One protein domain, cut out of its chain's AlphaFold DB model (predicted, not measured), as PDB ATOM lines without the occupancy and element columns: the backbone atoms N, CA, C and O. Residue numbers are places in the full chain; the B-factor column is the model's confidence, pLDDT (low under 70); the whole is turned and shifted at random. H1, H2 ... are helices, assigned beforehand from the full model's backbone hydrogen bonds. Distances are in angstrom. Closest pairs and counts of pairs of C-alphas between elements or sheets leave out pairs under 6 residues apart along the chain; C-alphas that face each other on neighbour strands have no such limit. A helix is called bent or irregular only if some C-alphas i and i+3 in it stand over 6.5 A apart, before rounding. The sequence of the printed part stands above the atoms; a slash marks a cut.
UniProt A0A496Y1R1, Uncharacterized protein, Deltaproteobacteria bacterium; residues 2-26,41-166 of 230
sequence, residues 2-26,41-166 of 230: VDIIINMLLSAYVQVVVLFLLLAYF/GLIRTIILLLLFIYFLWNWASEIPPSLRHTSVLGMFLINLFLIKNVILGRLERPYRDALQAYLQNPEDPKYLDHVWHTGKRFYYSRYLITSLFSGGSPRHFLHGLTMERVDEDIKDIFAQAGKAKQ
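Overview. This is residues 2 to 26 and 41 to 166 of the 230 residues of an uncharacterized protein of Deltaproteobacteria bacterium (UniProt A0A496Y1R1). Look first for one long helix, H4, as a spine: H2 and H3 pack on its first half as a small up-and-down bundle, each running against the one before, while H5 folds back along its last part and H6 crosses H5. Residues 2 to 8 of short H1 stick out. The printed part has 151 residues with six named helices, H1 to H6 in chain order, and no named strand: all helix. It is loose, with a radius of gyration of the C-alphas of 20.5 A, and spans 65 by 35 by 24 A.

Arrangement. Begin at the hub H4, residues 65 to 104. Its residues 67 to 78 alone touch H3, residues 41 to 60, in a hairpin at 19 degrees, closest at C-alphas 68 and 59, 4.8 A. Its residues 72 to 83 alone touch H2, residues 12 to 26, the same way at a shallow 23 degrees, closest at C-alphas 72 and 12, 5.7 A. Its residues 88 to 102 alone touch H5, residues 109 to 132, in a hairpin, closest at C-alphas 95 and 118, 5.0 A. H5 is irregular, C-alphas 126 and 129 being 7.7 A apart, with a kink of 53 degrees near residue 126. Residues 138 to 150 alone of H6, residues 138 to 165, touch H5 at a steep 50 degrees, closest at C-alphas 138 and 131, 4.7 A. H1, residues 2 to 9, touches no helix. Every O i to N i+4 pair is within hydrogen-bond range in H1, H2, H3 and H6, against 34 of 36 in H4 and 18 of 20 in H5.

Along the chain. Find C-alpha 65 at (-4.350, 33.268, -16.709); H4 runs 59.3 A to C-alpha 104. H6 runs 38.9 A to C-alpha 165 at (-51.542, 30.939, -56.837).

Size, cuts and confidence. Residues 27 to 40 are not printed; C-alphas 26 and 41 are 10.4 A apart across the cut. Confidence is under 70 at 16 residues, among them 158 to 166.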
ATOM      1  N   VAL A   2       0.563  42.671 -37.147       71.25
ATOM      2  CA  VAL A   2      -0.372  41.538 -37.019       71.25
ATOM      3  C   VAL A   2      -0.617  41.148 -35.553       71.25
ATOM      4  O   VAL A   2      -1.770  41.044 -35.156       71.25
ATOM      5  N   ASP A   3       0.422  41.075 -34.715       72.94
ATOM      6  CA  ASP A   3       0.267  40.715 -33.291       72.94
ATOM      7  C   ASP A   3      -0.524  41.744 -32.478       72.94
ATOM      8  O   ASP A   3      -1.277  41.394 -31.575       72.94
ATOM      9  N   ILE A   4      -0.397  43.028 -32.826       72.50
ATOM     10  CA  ILE A   4      -1.153  44.111 -32.183       72.50
ATOM     11  C   ILE A   4      -2.637  43.979 -32.540       72.50
ATOM     12  O   ILE A   4      -3.493  44.083 -31.668       72.50
ATOM     13  N   ILE A   5      -2.939  43.692 -33.810       69.69
ATOM     14  CA  ILE A   5      -4.307  43.486 -34.297       69.69
ATOM     15  C   ILE A   5      -4.924  42.235 -33.663       69.69
ATOM     16  O   ILE A   5      -6.059  42.289 -33.200       69.69
ATOM     17  N   ILE A   6      -4.176  41.132 -33.587       71.38
ATOM     18  CA  ILE A   6      -4.634  39.878 -32.975       71.38
ATOM     19  C   ILE A   6      -4.889  40.064 -31.478       71.38
ATOM     20  O   ILE A   6      -5.950  39.675 -30.999       71.38
ATOM     21  N   ASN A   7      -3.981  40.712 -30.746       74.62
ATOM     22  CA  ASN A   7      -4.162  40.975 -29.315       74.62
ATOM     23  C   ASN A   7      -5.314  41.950 -29.040       74.62
ATOM     24  O   ASN A   7      -6.016  41.808 -28.042       74.62
ATOM     25  N   MET A   8      -5.544  42.915 -29.933       73.06
ATOM     26  CA  MET A   8      -6.683  43.827 -29.840       73.06
ATOM     27  C   MET A   8      -8.003  43.102 -30.126       73.06
ATOM     28  O   MET A   8      -8.962  43.265 -29.375       73.06
ATOM     29  N   LEU A   9      -8.054  42.260 -31.162       70.88
ATOM     30  CA  LEU A   9      -9.218  41.423 -31.470       70.88
ATOM     31  C   LEU A   9      -9.501  40.427 -30.346       70.88
ATOM     32  O   LEU A   9     -10.653  40.251 -29.982       70.88
ATOM     33  N   LEU A  10      -8.481  39.828 -29.737       74.62
ATOM     34  CA  LEU A  10      -8.607  38.911 -28.600       74.62
ATOM     35  C   LEU A  10      -8.672  39.639 -27.245       74.62
ATOM     36  O   LEU A  10      -8.385  39.043 -26.210       74.62
ATOM     37  N   SER A  11      -9.053  40.916 -27.226       85.25
ATOM     38  CA  SER A  11      -9.348  41.639 -25.989       85.25
ATOM     39  C   SER A  11     -10.792  41.397 -25.560       85.25
ATOM     40  O   SER A  11     -11.721  41.550 -26.355       85.25
ATOM     41  N   ALA A  12     -11.003  41.086 -24.280       82.56
ATOM     42  CA  ALA A  12     -12.338  40.866 -23.725       82.56
ATOM     43  C   ALA A  12     -13.254  42.089 -23.921       82.56
ATOM     44  O   ALA A  12     -14.418  41.944 -24.286       82.56
ATOM     45  N   TYR A  13     -12.714  43.303 -23.767       85.56
ATOM     46  CA  TYR A  13     -13.465  44.545 -23.980       85.56
ATOM     47  C   TYR A  13     -13.952  44.687 -25.425       85.56
ATOM     48  O   TYR A  13     -15.102  45.054 -25.656       85.56
ATOM     49  N   VAL A  14     -13.106  44.338 -26.399       87.12
ATOM     50  CA  VAL A  14     -13.487  44.351 -27.818       87.12
ATOM     51  C   VAL A  14     -14.575  43.313 -28.080       87.12
ATOM     52  O   VAL A  14     -15.550  43.621 -28.761       87.12
ATOM     53  N   GLN A  15     -14.476  42.122 -27.483       88.94
ATOM     54  CA  GLN A  15     -15.509  41.092 -27.618       88.94
ATOM     55  C   GLN A  15     -16.869  41.534 -27.071       88.94
ATOM     56  O   GLN A  15     -17.894  41.278 -27.703       88.94
ATOM     57  N   VAL A  16     -16.894  42.237 -25.938       88.56
ATOM     58  CA  VAL A  16     -18.132  42.791 -25.374       88.56
ATOM     59  C   VAL A  16     -18.730  43.850 -26.304       88.56
ATOM     60  O   VAL A  16     -19.917  43.787 -26.613       88.56
ATOM     61  N   VAL A  17     -17.917  44.785 -26.810       89.81
ATOM     62  CA  VAL A  17     -18.384  45.823 -27.751       89.81
ATOM     63  C   VAL A  17     -18.951  45.198 -29.028       89.81
ATOM     64  O   VAL A  17     -20.042  45.569 -29.461       89.81
ATOM     65  N   VAL A  18     -18.253  44.218 -29.609       88.44
ATOM     66  CA  VAL A  18     -18.715  43.496 -30.805       88.44
ATOM     67  C   VAL A  18     -20.048  42.796 -30.542       88.44
ATOM     68  O   VAL A  18     -20.956  42.906 -31.366       88.44
ATOM     69  N   LEU A  19     -20.211  42.142 -29.388       89.38
ATOM     70  CA  LEU A  19     -21.476  41.503 -29.029       89.38
ATOM     71  C   LEU A  19     -22.618  42.522 -28.953       89.38
ATOM     72  O   LEU A  19     -23.684  42.279 -29.514       89.38
ATOM     73  N   PHE A  20     -22.408  43.669 -28.300       89.44
ATOM     74  CA  PHE A  20     -23.430  44.715 -28.218       89.44
ATOM     75  C   PHE A  20     -23.845  45.229 -29.599       89.44
ATOM     76  O   PHE A  20     -25.039  45.381 -29.851       89.44
ATOM     77  N   LEU A  21     -22.891  45.435 -30.513       89.38
ATOM     78  CA  LEU A  21     -23.188  45.825 -31.894       89.38
ATOM     79  C   LEU A  21     -24.008  44.754 -32.628       89.38
ATOM     80  O   LEU A  21     -24.969  45.081 -33.327       89.38
ATOM     81  N   LEU A  22     -23.673  43.474 -32.445       86.38
ATOM     82  CA  LEU A  22     -24.397  42.355 -33.053       86.38
ATOM     83  C   LEU A  22     -25.810  42.201 -32.483       86.38
ATOM     84  O   LEU A  22     -26.747  41.961 -33.244       86.38
ATOM     85  N   LEU A  23     -25.984  42.376 -31.172       85.25
ATOM     86  CA  LEU A  23     -27.296  42.365 -30.529       85.25
ATOM     87  C   LEU A  23     -28.148  43.541 -31.000       85.25
ATOM     88  O   LEU A  23     -29.295  43.333 -31.387       85.25
ATOM     89  N   ALA A  24     -27.593  44.756 -31.033       85.88
ATOM     90  CA  ALA A  24     -28.289  45.930 -31.553       85.88
ATOM     91  C   ALA A  24     -28.752  45.707 -33.002       85.88
ATOM     92  O   ALA A  24     -29.912  45.958 -33.332       85.88
ATOM     93  N   TYR A  25     -27.881  45.145 -33.847       84.06
ATOM     94  CA  TYR A  25     -28.232  44.773 -35.216       84.06
ATOM     95  C   TYR A  25     -29.353  43.727 -35.268       84.06
ATOM     96  O   TYR A  25     -30.321  43.904 -36.012       84.06
ATOM     97  N   PHE A  26     -29.245  42.660 -34.468       79.56
ATOM     98  CA  PHE A  26     -30.232  41.583 -34.397       79.56
ATOM     99  C   PHE A  26     -31.608  42.108 -33.974       79.56
ATOM    100  O   PHE A  26     -32.598  41.833 -34.644       79.56
ATOM    101  N   GLY A  41     -33.793  30.490 -34.806       70.69
ATOM    102  CA  GLY A  41     -32.761  31.522 -34.717       70.69
ATOM    103  C   GLY A  41     -32.719  32.204 -33.348       70.69
ATOM    104  O   GLY A  41     -31.648  32.330 -32.765       70.69
ATOM    105  N   LEU A  42     -33.875  32.580 -32.792       74.88
ATOM    106  CA  LEU A  42     -33.974  33.283 -31.509       74.88
ATOM    107  C   LEU A  42     -33.524  32.417 -30.328       74.88
ATOM    108  O   LEU A  42     -32.730  32.878 -29.509       74.88
ATOM    109  N   ILE A  43     -33.962  31.155 -30.264       81.38
ATOM    110  CA  ILE A  43     -33.523  30.214 -29.219       81.38
ATOM    111  C   ILE A  43     -32.005  30.023 -29.286       81.38
ATOM    112  O   ILE A  43     -31.319  30.116 -28.268       81.38
ATOM    113  N   ARG A  44     -31.459  29.817 -30.491       82.62
ATOM    114  CA  ARG A  44     -30.012  29.688 -30.696       82.62
ATOM    115  C   ARG A  44     -29.263  30.942 -30.235       82.62
ATOM    116  O   ARG A  44     -28.240  30.810 -29.570       82.62
ATOM    117  N   THR A  45     -29.769  32.136 -30.539       82.25
ATOM    118  CA  THR A  45     -29.178  33.403 -30.083       82.25
ATOM    119  C   THR A  45     -29.192  33.521 -28.558       82.25
ATOM    120  O   THR A  45     -28.184  33.922 -27.985       82.25
ATOM    121  N   ILE A  46     -30.275  33.112 -27.884       86.19
ATOM    122  CA  ILE A  46     -30.348  33.101 -26.413       86.19
ATOM    123  C   ILE A  46     -29.311  32.143 -25.818       86.19
ATOM    124  O   ILE A  46     -28.596  32.518 -24.894       86.19
ATOM    125  N   ILE A  47     -29.184  30.928 -26.359       89.31
ATOM    126  CA  ILE A  47     -28.187  29.952 -25.891       89.31
ATOM    127  C   ILE A  47     -26.770  30.521 -26.040       89.31
ATOM    128  O   ILE A  47     -25.976  30.455 -25.105       89.31
ATOM    129  N   LEU A  48     -26.459  31.125 -27.190       88.62
ATOM    130  CA  LEU A  48     -25.157  31.757 -27.426       88.62
ATOM    131  C   LEU A  48     -24.904  32.937 -26.486       88.62
ATOM    132  O   LEU A  48     -23.777  33.107 -26.029       88.62
ATOM    133  N   LEU A  49     -25.936  33.717 -26.164       90.44
ATOM    134  CA  LEU A  49     -25.845  34.808 -25.198       90.44
ATOM    135  C   LEU A  49     -25.534  34.285 -23.790       90.44
ATOM    136  O   LEU A  49     -24.647  34.816 -23.130       90.44
ATOM    137  N   LEU A  50     -26.212  33.222 -23.345       92.56
ATOM    138  CA  LEU A  50     -25.942  32.587 -22.051       92.56
ATOM    139  C   LEU A  50     -24.513  32.032 -21.984       92.56
ATOM    140  O   LEU A  50     -23.816  32.253 -20.996       92.56
ATOM    141  N   LEU A  51     -24.050  31.373 -23.052       92.19
ATOM    142  CA  LEU A  51     -22.667  30.904 -23.156       92.19
ATOM    143  C   LEU A  51     -21.668  32.064 -23.131       92.19
ATOM    144  O   LEU A  51     -20.638  31.971 -22.468       92.19
ATOM    145  N   PHE A  52     -21.971  33.172 -23.809       92.38
ATOM    146  CA  PHE A  52     -21.120  34.356 -23.788       92.38
ATOM    147  C   PHE A  52     -21.013  34.934 -22.376       92.38
ATOM    148  O   PHE A  52     -19.910  35.206 -21.910       92.38
ATOM    149  N   ILE A  53     -22.142  35.083 -21.676       91.06
ATOM    150  CA  ILE A  53     -22.179  35.567 -20.290       91.06
ATOM    151  C   ILE A  53     -21.380  34.632 -19.378       91.06
ATOM    152  O   ILE A  53     -20.615  35.113 -18.545       91.06
ATOM    153  N   TYR A  54     -21.488  33.314 -19.566       90.56
ATOM    154  CA  TYR A  54     -20.684  32.336 -18.833       90.56
ATOM    155  C   TYR A  54     -19.177  32.549 -19.044       90.56
ATOM    156  O   TYR A  54     -18.424  32.617 -18.071       90.56
ATOM    157  N   PHE A  55     -18.724  32.725 -20.290       89.56
ATOM    158  CA  PHE A  55     -17.317  33.031 -20.565       89.56
ATOM    159  C   PHE A  55     -16.897  34.390 -19.997       89.56
ATOM    160  O   PHE A  55     -15.769  34.528 -19.526       89.56
ATOM    161  N   LEU A  56     -17.783  35.389 -20.021       88.75
ATOM    162  CA  LEU A  56     -17.510  36.725 -19.484       88.75
ATOM    163  C   LEU A  56     -17.328  36.683 -17.971       88.75
ATOM    164  O   LEU A  56     -16.381  37.266 -17.448       88.75
ATOM    165  N   TRP A  57     -18.190  35.937 -17.287       88.56
ATOM    166  CA  TRP A  57     -18.095  35.701 -15.854       88.56
ATOM    167  C   TRP A  57     -16.809  34.956 -15.482       88.56
ATOM    168  O   TRP A  57     -16.116  35.338 -14.540       88.56
ATOM    169  N   ASN A  58     -16.457  33.918 -16.247       86.56
ATOM    170  CA  ASN A  58     -15.223  33.155 -16.057       86.56
ATOM    171  C   ASN A  58     -13.982  34.046 -16.239       86.56
ATOM    172  O   ASN A  58     -13.081  34.042 -15.406       86.56
ATOM    173  N   TRP A  59     -13.974  34.894 -17.268       85.19
ATOM    174  CA  TRP A  59     -12.895  35.854 -17.495       85.19
ATOM    175  C   TRP A  59     -12.769  36.907 -16.381       85.19
ATOM    176  O   TRP A  59     -11.650  37.264 -16.013       85.19
ATOM    177  N   ALA A  60     -13.897  37.397 -15.853       83.56
ATOM    178  CA  ALA A  60     -13.933  38.401 -14.788       83.56
ATOM    179  C   ALA A  60     -13.578  37.837 -13.400       83.56
ATOM    180  O   ALA A  60     -13.214  38.592 -12.502       83.56
ATOM    181  N   SER A  61     -13.680  36.520 -13.218       81.19
ATOM    182  CA  SER A  61     -13.293  35.839 -11.982       81.19
ATOM    183  C   SER A  61     -11.763  35.707 -11.887       81.19
ATOM    184  O   SER A  61     -11.075  35.621 -12.904       81.19
ATOM    185  N   GLU A  62     -11.199  35.649 -10.672       68.94
ATOM    186  CA  GLU A  62      -9.747  35.509 -10.412       68.94
ATOM    187  C   GLU A  62      -9.191  34.105 -10.739       68.94
ATOM    188  O   GLU A  62      -8.460  33.476  -9.982       68.94
ATOM    189  N   ILE A  63      -9.540  33.591 -11.909       75.38
ATOM    190  CA  ILE A  63      -9.160  32.277 -12.408       75.38
ATOM    191  C   ILE A  63      -7.748  32.363 -13.034       75.38
ATOM    192  O   ILE A  63      -7.341  33.451 -13.479       75.38
ATOM    193  N   PRO A  64      -6.980  31.248 -13.072       79.38
ATOM    194  CA  PRO A  64      -5.677  31.167 -13.726       79.38
ATOM    195  C   PRO A  64      -5.612  31.853 -15.107       79.38
ATOM    196  O   PRO A  64      -6.553  31.731 -15.896       79.38
ATOM    197  N   PRO A  65      -4.490  32.516 -15.456       76.06
ATOM    198  CA  PRO A  65      -4.350  33.268 -16.709       76.06
ATOM    199  C   PRO A  65      -4.663  32.458 -17.977       76.06
ATOM    200  O   PRO A  65      -5.248  32.984 -18.923       76.06
ATOM    201  N   SER A  66      -4.334  31.164 -17.989       77.38
ATOM    202  CA  SER A  66      -4.618  30.256 -19.109       77.38
ATOM    203  C   SER A  66      -6.116  30.126 -19.404       77.38
ATOM    204  O   SER A  66      -6.526  30.160 -20.561       77.38
ATOM    205  N   LEU A  67      -6.954  30.052 -18.371       78.62
ATOM    206  CA  LEU A  67      -8.410  29.953 -18.505       78.62
ATOM    207  C   LEU A  67      -9.044  31.289 -18.918       78.62
ATOM    208  O   LEU A  67     -10.071  31.292 -19.602       78.62
ATOM    209  N   ARG A  68      -8.408  32.425 -18.592       79.25
ATOM    210  CA  ARG A  68      -8.836  33.741 -19.094       79.25
ATOM    211  C   ARG A  68      -8.656  33.843 -20.604       79.25
ATOM    212  O   ARG A  68      -9.590  34.263 -21.283       79.25
ATOM    213  N   HIS A  69      -7.516  33.412 -21.146       82.06
ATOM    214  CA  HIS A  69      -7.296  33.400 -22.599       82.06
ATOM    215  C   HIS A  69      -8.283  32.478 -23.325       82.06
ATOM    216  O   HIS A  69      -8.867  32.880 -24.330       82.06
ATOM    217  N   THR A  70      -8.544  31.286 -22.781       85.81
ATOM    218  CA  THR A  70      -9.555  30.364 -23.324       85.81
ATOM    219  C   THR A  70     -10.958  30.969 -23.295       85.81
ATOM    220  O   THR A  70     -11.716  30.809 -24.249       85.81
ATOM    221  N   SER A  71     -11.301  31.716 -22.242       88.50
ATOM    222  CA  SER A  71     -12.599  32.389 -22.143       88.50
ATOM    223  C   SER A  71     -12.765  33.476 -23.205       88.50
ATOM    224  O   SER A  71     -13.814  33.549 -23.842       88.50
ATOM    225  N   VAL A  72     -11.726  34.277 -23.465       87.38
ATOM    226  CA  VAL A  72     -11.783  35.297 -24.526       87.38
ATOM    227  C   VAL A  72     -11.818  34.669 -25.921       87.38
ATOM    228  O   VAL A  72     -12.551  35.148 -26.785       87.38
ATOM    229  N   LEU A  73     -11.108  33.557 -26.137       88.38
ATOM    230  CA  LEU A  73     -11.240  32.768 -27.364       88.38
ATOM    231  C   LEU A  73     -12.682  32.265 -27.545       88.38
ATOM    232  O   LEU A  73     -13.235  32.363 -28.638       88.38
ATOM    233  N   GLY A  74     -13.316  31.774 -26.475       88.44
ATOM    234  CA  GLY A  74     -14.721  31.359 -26.480       88.44
ATOM    235  C   GLY A  74     -15.665  32.493 -26.889       88.44
ATOM    236  O   GLY A  74     -16.479  32.318 -27.797       88.44
ATOM    237  N   MET A  75     -15.505  33.681 -26.295       91.44
ATOM    238  CA  MET A  75     -16.251  34.887 -26.687       91.44
ATOM    239  C   MET A  75     -16.041  35.240 -28.163       91.44
ATOM    240  O   MET A  75     -17.003  35.529 -28.874       91.44
ATOM    241  N   PHE A  76     -14.793  35.175 -28.633       89.56
ATOM    242  CA  PHE A  76     -14.444  35.429 -30.028       89.56
ATOM    243  C   PHE A  76     -15.135  34.455 -30.982       89.56
ATOM    244  O   PHE A  76     -15.714  34.889 -31.975       89.56
ATOM    245  N   LEU A  77     -15.144  33.157 -30.673       90.69
ATOM    246  CA  LEU A  77     -15.824  32.150 -31.490       90.69
ATOM    247  C   LEU A  77     -17.339  32.378 -31.543       90.69
ATOM    248  O   LEU A  77     -17.937  32.244 -32.613       90.69
ATOM    249  N   ILE A  78     -17.957  32.769 -30.424       90.75
ATOM    250  CA  ILE A  78     -19.385  33.119 -30.382       90.75
ATOM    251  C   ILE A  78     -19.665  34.329 -31.277       90.75
ATOM    252  O   ILE A  78     -20.564  34.277 -32.118       90.75
ATOM    253  N   ASN A  79     -18.875  35.395 -31.152       90.19
ATOM    254  CA  ASN A  79     -19.026  36.588 -31.981       90.19
ATOM    255  C   ASN A  79     -18.793  36.289 -33.464       90.19
ATOM    256  O   ASN A  79     -19.573  36.729 -34.306       90.19
ATOM    257  N   LEU A  80     -17.785  35.482 -33.799       89.62
ATOM    258  CA  LEU A  80     -17.524  35.043 -35.169       89.62
ATOM    259  C   LEU A  80     -18.716  34.269 -35.748       89.62
ATOM    260  O   LEU A  80     -19.112  34.492 -36.894       89.62
ATOM    261  N   PHE A  81     -19.325  33.390 -34.950       88.12
ATOM    262  CA  PHE A  81     -20.519  32.652 -35.345       88.12
ATOM    263  C   PHE A  81     -21.719  33.580 -35.583       88.12
ATOM    264  O   PHE A  81     -22.415  33.447 -36.592       88.12
ATOM    265  N   LEU A  82     -21.949  34.550 -34.696       85.81
ATOM    266  CA  LEU A  82     -23.010  35.546 -34.857       85.81
ATOM    267  C   LEU A  82     -22.786  36.423 -36.097       85.81
ATOM    268  O   LEU A  82     -23.719  36.614 -36.876       85.81
ATOM    269  N   ILE A  83     -21.553  36.877 -36.344       88.44
ATOM    270  CA  ILE A  83     -21.176  37.617 -37.558       88.44
ATOM    271  C   ILE A  83     -21.475  36.784 -38.804       88.44
ATOM    272  O   ILE A  83     -22.090  37.288 -39.744       88.44
ATOM    273  N   LYS A  84     -21.094  35.500 -38.815       86.44
ATOM    274  CA  LYS A  84     -21.398  34.599 -39.933       86.44
ATOM    275  C   LYS A  84     -22.902  34.547 -40.204       86.44
ATOM    276  O   LYS A  84     -23.307  34.664 -41.358       86.44
ATOM    277  N   ASN A  85     -23.734  34.421 -39.171       83.19
ATOM    278  CA  ASN A  85     -25.190  34.405 -39.337       83.19
ATOM    279  C   ASN A  85     -25.731  35.734 -39.873       83.19
ATOM    280  O   ASN A  85     -26.609  35.727 -40.732       83.19
ATOM    281  N   VAL A  86     -25.186  36.868 -39.422       84.00
ATOM    282  CA  VAL A  86     -25.544  38.195 -39.945       84.00
ATOM    283  C   VAL A  86     -25.208  38.309 -41.433       84.00
ATOM    284  O   VAL A  86     -26.048  38.746 -42.220       84.00
ATOM    285  N   ILE A  87     -24.011  37.874 -41.837       85.81
ATOM    286  CA  ILE A  87     -23.589  37.863 -43.243       85.81
ATOM    287  C   ILE A  87     -24.520  36.972 -44.070       85.81
ATOM    288  O   ILE A  87     -24.992  37.400 -45.121       85.81
ATOM    289  N   LEU A  88     -24.825  35.764 -43.588       84.69
ATOM    290  CA  LEU A  88     -25.728  34.844 -44.280       84.69
ATOM    291  C   LEU A  88     -27.124  35.434 -44.441       84.69
ATOM    292  O   LEU A  88     -27.635  35.435 -45.553       84.69
ATOM    293  N   GLY A  89     -27.697  36.018 -43.387       80.62
ATOM    294  CA  GLY A  89     -29.006  36.665 -43.469       80.62
ATOM    295  C   GLY A  89     -29.027  37.853 -44.436       80.62
ATOM    296  O   GLY A  89     -30.037  38.098 -45.091       80.62
ATOM    297  N   ARG A  90     -27.912  38.581 -44.578       84.75
ATOM    298  CA  ARG A  90     -27.786  39.675 -45.554       84.75
ATOM    299  C   ARG A  90     -27.675  39.170 -46.994       84.75
ATOM    300  O   ARG A  90     -28.154  39.846 -47.896       84.75
ATOM    301  N   LEU A  91     -27.046  38.015 -47.210       86.75
ATOM    302  CA  LEU A  91     -26.943  37.372 -48.526       86.75
ATOM    303  C   LEU A  91     -28.215  36.612 -48.916       86.75
ATOM    304  O   LEU A  91     -28.501  36.483 -50.100       86.75
ATOM    305  N   GLU A  92     -28.981  36.137 -47.937       85.56
ATOM    306  CA  GLU A  92     -30.229  35.407 -48.154       85.56
ATOM    307  C   GLU A  92     -31.336  36.303 -48.715       85.56
ATOM    308  O   GLU A  92     -32.053  35.881 -49.614       85.56
ATOM    309  N   ARG A  93     -31.451  37.550 -48.237       83.31
ATOM    310  CA  ARG A  93     -32.454  38.518 -48.724       83.31
ATOM    311  C   ARG A  93     -32.437  38.711 -50.242       83.31
ATOM    312  O   ARG A  93     -33.430  38.361 -50.864       83.31
ATOM    313  N   PRO A  94     -31.333  39.174 -50.865       88.00
ATOM    314  CA  PRO A  94     -31.317  39.405 -52.305       88.00
ATOM    315  C   PRO A  94     -31.546  38.119 -53.103       88.00
ATOM    316  O   PRO A  94     -32.045  38.184 -54.218       88.00
ATOM    317  N   TYR A  95     -31.201  36.956 -52.543       88.06
ATOM    318  CA  TYR A  95     -31.492  35.670 -53.165       88.06
ATOM    319  C   TYR A  95     -32.991  35.335 -53.125       88.06
ATOM    320  O   TYR A  95     -33.567  35.002 -54.159       88.06
ATOM    321  N   ARG A  96     -33.652  35.491 -51.971       85.69
ATOM    322  CA  ARG A  96     -35.108  35.307 -51.850       85.69
ATOM    323  C   ARG A  96     -35.887  36.312 -52.697       85.69
ATOM    324  O   ARG A  96     -36.856  35.924 -53.341       85.69
ATOM    325  N   ASP A  97     -35.438  37.562 -52.747       86.31
ATOM    326  CA  ASP A  97     -36.040  38.603 -53.585       86.31
ATOM    327  C   ASP A  97     -35.890  38.260 -55.077       86.31
ATOM    328  O   ASP A  97     -36.850  38.373 -55.837       86.31
ATOM    329  N   ALA A  98     -34.716  37.769 -55.499       85.06
ATOM    330  CA  ALA A  98     -34.486  37.309 -56.869       85.06
ATOM    331  C   ALA A  98     -35.391  36.125 -57.237       85.06
ATOM    332  O   ALA A  98     -35.958  36.106 -58.329       85.06
ATOM    333  N   LEU A  99     -35.563  35.166 -56.324       82.69
ATOM    334  CA  LEU A  99     -36.458  34.024 -56.519       82.69
ATOM    335  C   LEU A  99     -37.919  34.467 -56.667       82.69
ATOM    336  O   LEU A  99     -38.620  33.994 -57.558       82.69
ATOM    337  N   GLN A 100     -38.378  35.412 -55.840       81.19
ATOM    338  CA  GLN A 100     -39.723  35.979 -55.970       81.19
ATOM    339  C   GLN A 100     -39.900  36.782 -57.266       81.19
ATOM    340  O   GLN A 100     -40.962  36.708 -57.882       81.19
ATOM    341  N   ALA A 101     -38.884  37.533 -57.694       79.12
ATOM    342  CA  ALA A 101     -38.918  38.272 -58.953       79.12
ATOM    343  C   ALA A 101     -38.985  37.329 -60.165       79.12
ATOM    344  O   ALA A 101     -39.775  37.562 -61.079       79.12
ATOM    345  N   TYR A 102     -38.219  36.234 -60.138       75.94
ATOM    346  CA  TYR A 102     -38.271  35.199 -61.171       75.94
ATOM    347  C   TYR A 102     -39.637  34.514 -61.225       75.94
ATOM    348  O   TYR A 102     -40.178  34.310 -62.307       75.94
ATOM    349  N   LEU A 103     -40.248  34.247 -60.068       69.38
ATOM    350  CA  LEU A 103     -41.598  33.694 -60.005       69.38
ATOM    351  C   LEU A 103     -42.646  34.600 -60.676       69.38
ATOM    352  O   LEU A 103     -43.603  34.101 -61.261       69.38
ATOM    353  N   GLN A 104     -42.493  35.924 -60.588       70.06
ATOM    354  CA  GLN A 104     -43.417  36.868 -61.226       70.06
ATOM    355  C   GLN A 104     -43.249  36.926 -62.750       70.06
ATOM    356  O   GLN A 104     -44.219  37.220 -63.441       70.06
ATOM    357  N   ASN A 105     -42.045  36.660 -63.270       66.69
ATOM    358  CA  ASN A 105     -41.723  36.731 -64.698       66.69
ATOM    359  C   ASN A 105     -40.780  35.578 -65.105       66.69
ATOM    360  O   ASN A 105     -39.587  35.810 -65.320       66.69
ATOM    361  N   PRO A 106     -41.293  34.339 -65.229       66.31
ATOM    362  CA  PRO A 106     -40.470  33.153 -65.481       66.31
ATOM    363  C   PRO A 106     -39.848  33.117 -66.886       66.31
ATOM    364  O   PRO A 106     -38.940  32.333 -67.154       66.31
ATOM    365  N   GLU A 107     -40.331  33.954 -67.805       57.84
ATOM    366  CA  GLU A 107     -39.919  33.944 -69.210       57.84
ATOM    367  C   GLU A 107     -38.626  34.718 -69.488       57.84
ATOM    368  O   GLU A 107     -37.961  34.441 -70.495       57.84
ATOM    369  N   ASP A 108     -38.265  35.673 -68.622       66.50
ATOM    370  CA  ASP A 108     -37.095  36.529 -68.822       66.50
ATOM    371  C   ASP A 108     -35.834  35.862 -68.230       66.50
ATOM    372  O   ASP A 108     -35.714  35.715 -67.005       66.50
ATOM    373  N   PRO A 109     -34.853  35.487 -69.077       70.44
ATOM    374  CA  PRO A 109     -33.626  34.829 -68.634       70.44
ATOM    375  C   PRO A 109     -32.798  35.687 -67.668       70.44
ATOM    376  O   PRO A 109     -32.017  35.146 -66.889       70.44
ATOM    377  N   LYS A 110     -32.988  37.014 -67.648       74.56
ATOM    378  CA  LYS A 110     -32.258  37.909 -66.740       74.56
ATOM    379  C   LYS A 110     -32.573  37.637 -65.272       74.56
ATOM    380  O   LYS A 110     -31.682  37.760 -64.433       74.56
ATOM    381  N   TYR A 111     -33.813  37.270 -64.947       74.00
ATOM    382  CA  TYR A 111     -34.183  36.943 -63.569       74.00
ATOM    383  C   TYR A 111     -33.596  35.598 -63.143       74.00
ATOM    384  O   TYR A 111     -33.112  35.484 -62.018       74.00
ATOM    385  N   LEU A 112     -33.535  34.622 -64.055       76.62
ATOM    386  CA  LEU A 112     -32.877  33.339 -63.809       76.62
ATOM    387  C   LEU A 112     -31.373  33.523 -63.542       76.62
ATOM    388  O   LEU A 112     -30.851  33.006 -62.554       76.62
ATOM    389  N   ASP A 113     -30.682  34.321 -64.360       79.31
ATOM    390  CA  ASP A 113     -29.267  34.651 -64.145       79.31
ATOM    391  C   ASP A 113     -29.043  35.363 -62.803       79.31
ATOM    392  O   ASP A 113     -28.052  35.122 -62.101       79.31
ATOM    393  N   HIS A 114     -29.982  36.226 -62.407       83.25
ATOM    394  CA  HIS A 114     -29.924  36.930 -61.131       83.25
ATOM    395  C   HIS A 114     -30.089  35.983 -59.934       83.25
ATOM    396  O   HIS A 114     -29.323  36.080 -58.967       83.25
ATOM    397  N   VAL A 115     -31.023  35.029 -60.016       82.50
ATOM    398  CA  VAL A 115     -31.194  33.946 -59.032       82.50
ATOM    399  C   VAL A 115     -29.910  33.130 -58.913       82.50
ATOM    400  O   VAL A 115     -29.405  32.931 -57.809       82.50
ATOM    401  N   TRP A 116     -29.310  32.736 -60.037       85.38
ATOM    402  CA  TRP A 116     -28.061  31.972 -60.041       85.38
ATOM    403  C   TRP A 116     -26.897  32.720 -59.399       85.38
ATOM    404  O   TRP A 116     -26.151  32.157 -58.590       85.38
ATOM    405  N   HIS A 117     -26.720  33.998 -59.729       87.50
ATOM    406  CA  HIS A 117     -25.620  34.799 -59.196       87.50
ATOM    407  C   HIS A 117     -25.753  35.053 -57.692       87.50
ATOM    408  O   HIS A 117     -24.772  34.947 -56.946       87.50
ATOM    409  N   THR A 118     -26.962  35.373 -57.230       87.94
ATOM    410  CA  THR A 118     -27.243  35.614 -55.807       87.94
ATOM    411  C   THR A 118     -27.220  34.317 -54.996       87.94
ATOM    412  O   THR A 118     -26.545  34.265 -53.963       87.94
ATOM    413  N   GLY A 119     -27.820  33.241 -55.511       85.81
ATOM    414  CA  GLY A 119     -27.816  31.909 -54.906       85.81
ATOM    415  C   GLY A 119     -26.410  31.344 -54.764       85.81
ATOM    416  O   GLY A 119     -26.025  30.886 -53.687       85.81
ATOM    417  N   LYS A 120     -25.564  31.497 -55.791       88.44
ATOM    418  CA  LYS A 120     -24.153  31.097 -55.715       88.44
ATOM    419  C   LYS A 120     -23.415  31.787 -54.578       88.44
ATOM    420  O   LYS A 120     -22.701  31.124 -53.831       88.44
ATOM    421  N   ARG A 121     -23.581  33.099 -54.406       88.19
ATOM    422  CA  ARG A 121     -22.935  33.842 -53.308       88.19
ATOM    423  C   ARG A 121     -23.426  33.377 -51.938       88.19
ATOM    424  O   ARG A 121     -22.611  33.216 -51.025       88.19
ATOM    425  N   PHE A 122     -24.728  33.144 -51.805       89.81
ATOM    426  CA  PHE A 122     -25.337  32.663 -50.570       89.81
ATOM    427  C   PHE A 122     -24.841  31.261 -50.196       89.81
ATOM    428  O   PHE A 122     -24.265  31.082 -49.119       89.81
ATOM    429  N   TYR A 123     -24.973  30.283 -51.094       87.81
ATOM    430  CA  TYR A 123     -24.600  28.895 -50.822       87.81
ATOM    431  C   TYR A 123     -23.100  28.694 -50.657       87.81
ATOM    432  O   TYR A 123     -22.689  27.954 -49.760       87.81
ATOM    433  N   TYR A 124     -22.272  29.409 -51.423       89.50
ATOM    434  CA  TYR A 124     -20.825  29.390 -51.206       89.50
ATOM    435  C   TYR A 124     -20.480  29.863 -49.797       89.50
ATOM    436  O   TYR A 124     -19.707  29.207 -49.107       89.50
ATOM    437  N   SER A 125     -21.090  30.955 -49.333       87.56
ATOM    438  CA  SER A 125     -20.838  31.489 -47.989       87.56
ATOM    439  C   SER A 125     -21.377  30.568 -46.887       87.56
ATOM    440  O   SER A 125     -20.744  30.398 -45.842       87.56
ATOM    441  N   ARG A 126     -22.535  29.935 -47.117       87.81
ATOM    442  CA  ARG A 126     -23.180  29.013 -46.170       87.81
ATOM    443  C   ARG A 126     -22.343  27.757 -45.951       87.81
ATOM    444  O   ARG A 126     -22.070  27.401 -44.799       87.81
ATOM    445  N   TYR A 127     -21.900  27.142 -47.044       87.94
ATOM    446  CA  TYR A 127     -21.233  25.842 -47.053       87.94
ATOM    447  C   TYR A 127     -19.704  25.915 -47.132       87.94
ATOM    448  O   TYR A 127     -19.060  24.871 -47.174       87.94
ATOM    449  N   LEU A 128     -19.102  27.111 -47.079       87.56
ATOM    450  CA  LEU A 128     -17.645  27.293 -47.131       87.56
ATOM    451  C   LEU A 128     -16.908  26.399 -46.127       87.56
ATOM    452  O   LEU A 128     -15.997  25.671 -46.501       87.56
ATOM    453  N   ILE A 129     -17.336  26.400 -44.862       83.94
ATOM    454  CA  ILE A 129     -16.695  25.585 -43.820       83.94
ATOM    455  C   ILE A 129     -16.890  24.094 -44.114       83.94
ATOM    456  O   ILE A 129     -15.932  23.334 -44.063       83.94
ATOM    457  N   THR A 130     -18.100  23.678 -44.491       85.31
ATOM    458  CA  THR A 130     -18.406  22.280 -44.835       85.31
ATOM    459  C   THR A 130     -17.561  21.784 -46.008       85.31
ATOM    460  O   THR A 130     -17.093  20.652 -45.985       85.31
ATOM    461  N   SER A 131     -17.295  22.645 -46.994       87.06
ATOM    462  CA  SER A 131     -16.470  22.307 -48.156       87.06
ATOM    463  C   SER A 131     -15.000  22.049 -47.823       87.06
ATOM    464  O   SER A 131     -14.328  21.337 -48.557       87.06
ATOM    465  N   LEU A 132     -14.497  22.585 -46.705       86.50
ATOM    466  CA  LEU A 132     -13.137  22.303 -46.237       86.50
ATOM    467  C   LEU A 132     -13.024  20.900 -45.623       86.50
ATOM    468  O   LEU A 132     -11.946  20.315 -45.628       86.50
ATOM    469  N   PHE A 133     -14.135  20.353 -45.126       87.00
ATOM    470  CA  PHE A 133     -14.203  19.027 -44.508       87.00
ATOM    471  C   PHE A 133     -14.791  17.955 -45.437       87.00
ATOM    472  O   PHE A 133     -14.985  16.822 -45.009       87.00
ATOM    473  N   SER A 134     -15.070  18.276 -46.705       81.25
ATOM    474  CA  SER A 134     -15.751  17.361 -47.631       81.25
ATOM    475  C   SER A 134     -14.842  16.284 -48.241       81.25
ATOM    476  O   SER A 134     -15.302  15.503 -49.068       81.25
ATOM    477  N   GLY A 135     -13.549  16.256 -47.896       79.94
ATOM    478  CA  GLY A 135     -12.585  15.262 -48.391       79.94
ATOM    479  C   GLY A 135     -12.203  15.391 -49.875       79.94
ATOM    480  O   GLY A 135     -11.440  14.571 -50.374       79.94
ATOM    481  N   GLY A 136     -12.698  16.416 -50.577       81.88
ATOM    482  CA  GLY A 136     -12.441  16.678 -51.998       81.88
ATOM    483  C   GLY A 136     -12.139  18.153 -52.276       81.88
ATOM    484  O   GLY A 136     -11.995  18.948 -51.351       81.88
ATOM    485  N   SER A 137     -12.050  18.542 -53.554       86.88
ATOM    486  CA  SER A 137     -11.818  19.948 -53.923       86.88
ATOM    487  C   SER A 137     -12.988  20.831 -53.455       86.88
ATOM    488  O   SER A 137     -14.106  20.657 -53.962       86.88
ATOM    489  N   PRO A 138     -12.760  21.820 -52.562       83.19
ATOM    490  CA  PRO A 138     -13.827  22.648 -51.995       83.19
ATOM    491  C   PRO A 138     -14.661  23.353 -53.065       83.19
ATOM    492  O   PRO A 138     -15.879  23.461 -52.961       83.19
ATOM    493  N   ARG A 139     -14.016  23.789 -54.152       85.94
ATOM    494  CA  ARG A 139     -14.690  24.481 -55.255       85.94
ATOM    495  C   ARG A 139     -15.641  23.566 -56.021       85.94
ATOM    496  O   ARG A 139     -16.712  24.017 -56.413       85.94
ATOM    497  N   HIS A 140     -15.258  22.309 -56.237       85.31
ATOM    498  CA  HIS A 140     -16.101  21.347 -56.945       85.31
ATOM    499  C   HIS A 140     -17.315  20.960 -56.094       85.31
ATOM    500  O   HIS A 140     -18.441  21.012 -56.581       85.31
ATOM    501  N   PHE A 141     -17.091  20.711 -54.799       86.94
ATOM    502  CA  PHE A 141     -18.157  20.456 -53.831       86.94
ATOM    503  C   PHE A 141     -19.161  21.613 -53.760       86.94
ATOM    504  O   PHE A 141     -20.360  21.408 -53.922       86.94
ATOM    505  N   LEU A 142     -18.673  22.847 -53.581       86.75
ATOM    506  CA  LEU A 142     -19.534  24.028 -53.509       86.75
ATOM    507  C   LEU A 142     -20.301  24.251 -54.809       86.75
ATOM    508  O   LEU A 142     -21.460  24.653 -54.762       86.75
ATOM    509  N   HIS A 143     -19.675  24.020 -55.965       85.88
ATOM    510  CA  HIS A 143     -20.347  24.208 -57.242       85.88
ATOM    511  C   HIS A 143     -21.477  23.201 -57.463       85.88
ATOM    512  O   HIS A 143     -22.572  23.638 -57.808       85.88
ATOM    513  N   GLY A 144     -21.232  21.910 -57.210       83.62
ATOM    514  CA  GLY A 144     -22.251  20.864 -57.325       83.62
ATOM    515  C   GLY A 144     -23.418  21.096 -56.368       83.62
ATOM    516  O   GLY A 144     -24.560  21.181 -56.805       83.62
ATOM    517  N   LEU A 145     -23.115  21.342 -55.088       86.44
ATOM    518  CA  LEU A 145     -24.133  21.603 -54.070       86.44
ATOM    519  C   LEU A 145     -24.957  22.857 -54.384       86.44
ATOM    520  O   LEU A 145     -26.164  22.872 -54.194       86.44
ATOM    521  N   THR A 146     -24.315  23.925 -54.864       86.88
ATOM    522  CA  THR A 146     -25.035  25.147 -55.250       86.88
ATOM    523  C   THR A 146     -25.979  24.879 -56.416       86.88
ATOM    524  O   THR A 146     -27.081  25.409 -56.409       86.88
ATOM    525  N   MET A 147     -25.559  24.090 -57.414       81.12
ATOM    526  CA  MET A 147     -26.429  23.786 -58.549       81.12
ATOM    527  C   MET A 147     -27.672  23.017 -58.128       81.12
ATOM    528  O   MET A 147     -28.775  23.424 -58.473       81.12
ATOM    529  N   GLU A 148     -27.481  21.958 -57.350       83.88
ATOM    530  CA  GLU A 148     -28.570  21.136 -56.827       83.88
ATOM    531  C   GLU A 148     -29.536  21.971 -55.978       83.88
ATOM    532  O   GLU A 148     -30.737  21.963 -56.217       83.88
ATOM    533  N   ARG A 149     -29.011  22.780 -55.050       85.94
ATOM    534  CA  ARG A 149     -29.842  23.568 -54.130       85.94
ATOM    535  C   ARG A 149     -30.600  24.710 -54.788       85.94
ATOM    536  O   ARG A 149     -31.741  24.950 -54.420       85.94
ATOM    537  N   VAL A 150     -29.989  25.421 -55.736       83.69
ATOM    538  CA  VAL A 150     -30.696  26.484 -56.466       83.69
ATOM    539  C   VAL A 150     -31.808  25.884 -57.329       83.69
ATOM    540  O   VAL A 150     -32.891  26.453 -57.387       83.69
ATOM    541  N   ASP A 151     -31.572  24.734 -57.964       76.62
ATOM    542  CA  ASP A 151     -32.597  24.042 -58.753       76.62
ATOM    543  C   ASP A 151     -33.749  23.518 -57.876       76.62
ATOM    544  O   ASP A 151     -34.916  23.714 -58.215       76.62
ATOM    545  N   GLU A 152     -33.440  22.925 -56.718       82.38
ATOM    546  CA  GLU A 152     -34.433  22.544 -55.700       82.38
ATOM    547  C   GLU A 152     -35.266  23.745 -55.236       82.38
ATOM    548  O   GLU A 152     -36.488  23.690 -55.293       82.38
ATOM    549  N   ASP A 153     -34.631  24.852 -54.844       81.25
ATOM    550  CA  ASP A 153     -35.326  26.053 -54.366       81.25
ATOM    551  C   ASP A 153     -36.230  26.670 -55.441       81.25
ATOM    552  O   ASP A 153     -37.332  27.137 -55.143       81.25
ATOM    553  N   ILE A 154     -35.774  26.683 -56.699       79.81
ATOM    554  CA  ILE A 154     -36.593  27.108 -57.834       79.81
ATOM    555  C   ILE A 154     -37.817  26.192 -57.919       79.81
ATOM    556  O   ILE A 154     -38.943  26.686 -57.864       79.81
ATOM    557  N   LYS A 155     -37.624  24.870 -57.987       77.50
ATOM    558  CA  LYS A 155     -38.723  23.891 -58.052       77.50
ATOM    559  C   LYS A 155     -39.694  24.040 -56.886       77.50
ATOM    560  O   LYS A 155     -40.899  24.052 -57.118       77.50
ATOM    561  N   ASP A 156     -39.194  24.214 -55.671       79.62
ATOM    562  CA  ASP A 156     -39.999  24.379 -54.465       79.62
ATOM    563  C   ASP A 156     -40.816  25.667 -54.501       79.62
ATOM    564  O   ASP A 156     -41.990  25.656 -54.136       79.62
ATOM    565  N   ILE A 157     -40.247  26.773 -54.979       74.19
ATOM    566  CA  ILE A 157     -40.974  28.039 -55.113       74.19
ATOM    567  C   ILE A 157     -42.016  27.960 -56.225       74.19
ATOM    568  O   ILE A 157     -43.134  28.431 -56.025       74.19
ATOM    569  N   PHE A 158     -41.712  27.318 -57.354       67.56
ATOM    570  CA  PHE A 158     -42.710  27.049 -58.392       67.56
ATOM    571  C   PHE A 158     -43.800  26.093 -57.910       67.56
ATOM    572  O   PHE A 158     -44.963  26.306 -58.233       67.56
ATOM    573  N   ALA A 159     -43.474  25.088 -57.099       67.19
ATOM    574  CA  ALA A 159     -44.449  24.172 -56.520       67.19
ATOM    575  C   ALA A 159     -45.321  24.869 -55.470       67.19
ATOM    576  O   ALA A 159     -46.540  24.737 -55.494       67.19
ATOM    577  N   GLN A 160     -44.729  25.652 -54.566       65.44
ATOM    578  CA  GLN A 160     -45.456  26.412 -53.547       65.44
ATOM    579  C   GLN A 160     -46.322  27.495 -54.165       65.44
ATOM    580  O   GLN A 160     -47.442  27.702 -53.722       65.44
ATOM    581  N   ALA A 161     -45.837  28.180 -55.194       60.25
ATOM    582  CA  ALA A 161     -46.606  29.202 -55.874       60.25
ATOM    583  C   ALA A 161     -47.602  28.608 -56.884       60.25
ATOM    584  O   ALA A 161     -48.672  29.172 -57.078       60.25
ATOM    585  N   GLY A 162     -47.314  27.441 -57.462       54.31
ATOM    586  CA  GLY A 162     -48.284  26.614 -58.179       54.31
ATOM    587  C   GLY A 162     -49.456  26.244 -57.271       54.31
ATOM    588  O   GLY A 162     -50.597  26.520 -57.623       54.31
ATOM    589  N   LYS A 163     -49.160  25.769 -56.055       51.56
ATOM    590  CA  LYS A 163     -50.140  25.445 -55.003       51.56
ATOM    591  C   LYS A 163     -50.846  26.668 -54.405       51.56
ATOM    592  O   LYS A 163     -52.010  26.591 -54.044       51.56
ATOM    593  N   ALA A 164     -50.160  27.804 -54.266       50.53
ATOM    594  CA  ALA A 164     -50.699  28.993 -53.594       50.53
ATOM    595  C   ALA A 164     -51.360  30.010 -54.538       50.53
ATOM    596  O   ALA A 164     -52.065  30.902 -54.068       50.53
ATOM    597  N   LYS A 165     -51.095  29.942 -55.849       46.28
ATOM    598  CA  LYS A 165     -51.542  30.939 -56.837       46.28
ATOM    599  C   LYS A 165     -52.047  30.346 -58.162       46.28
ATOM    600  O   LYS A 165     -52.202  31.117 -59.103       46.28
ATOM    601  N   GLN A 166     -52.277  29.032 -58.272       52.25
ATOM    602  CA  GLN A 166     -52.676  28.385 -59.538       52.25
ATOM    603  C   GLN A 166     -51.736  28.744 -60.705       52.25
ATOM    604  O   GLN A 166     -52.172  28.911 -61.834       52.25
TER     605      GLN A 166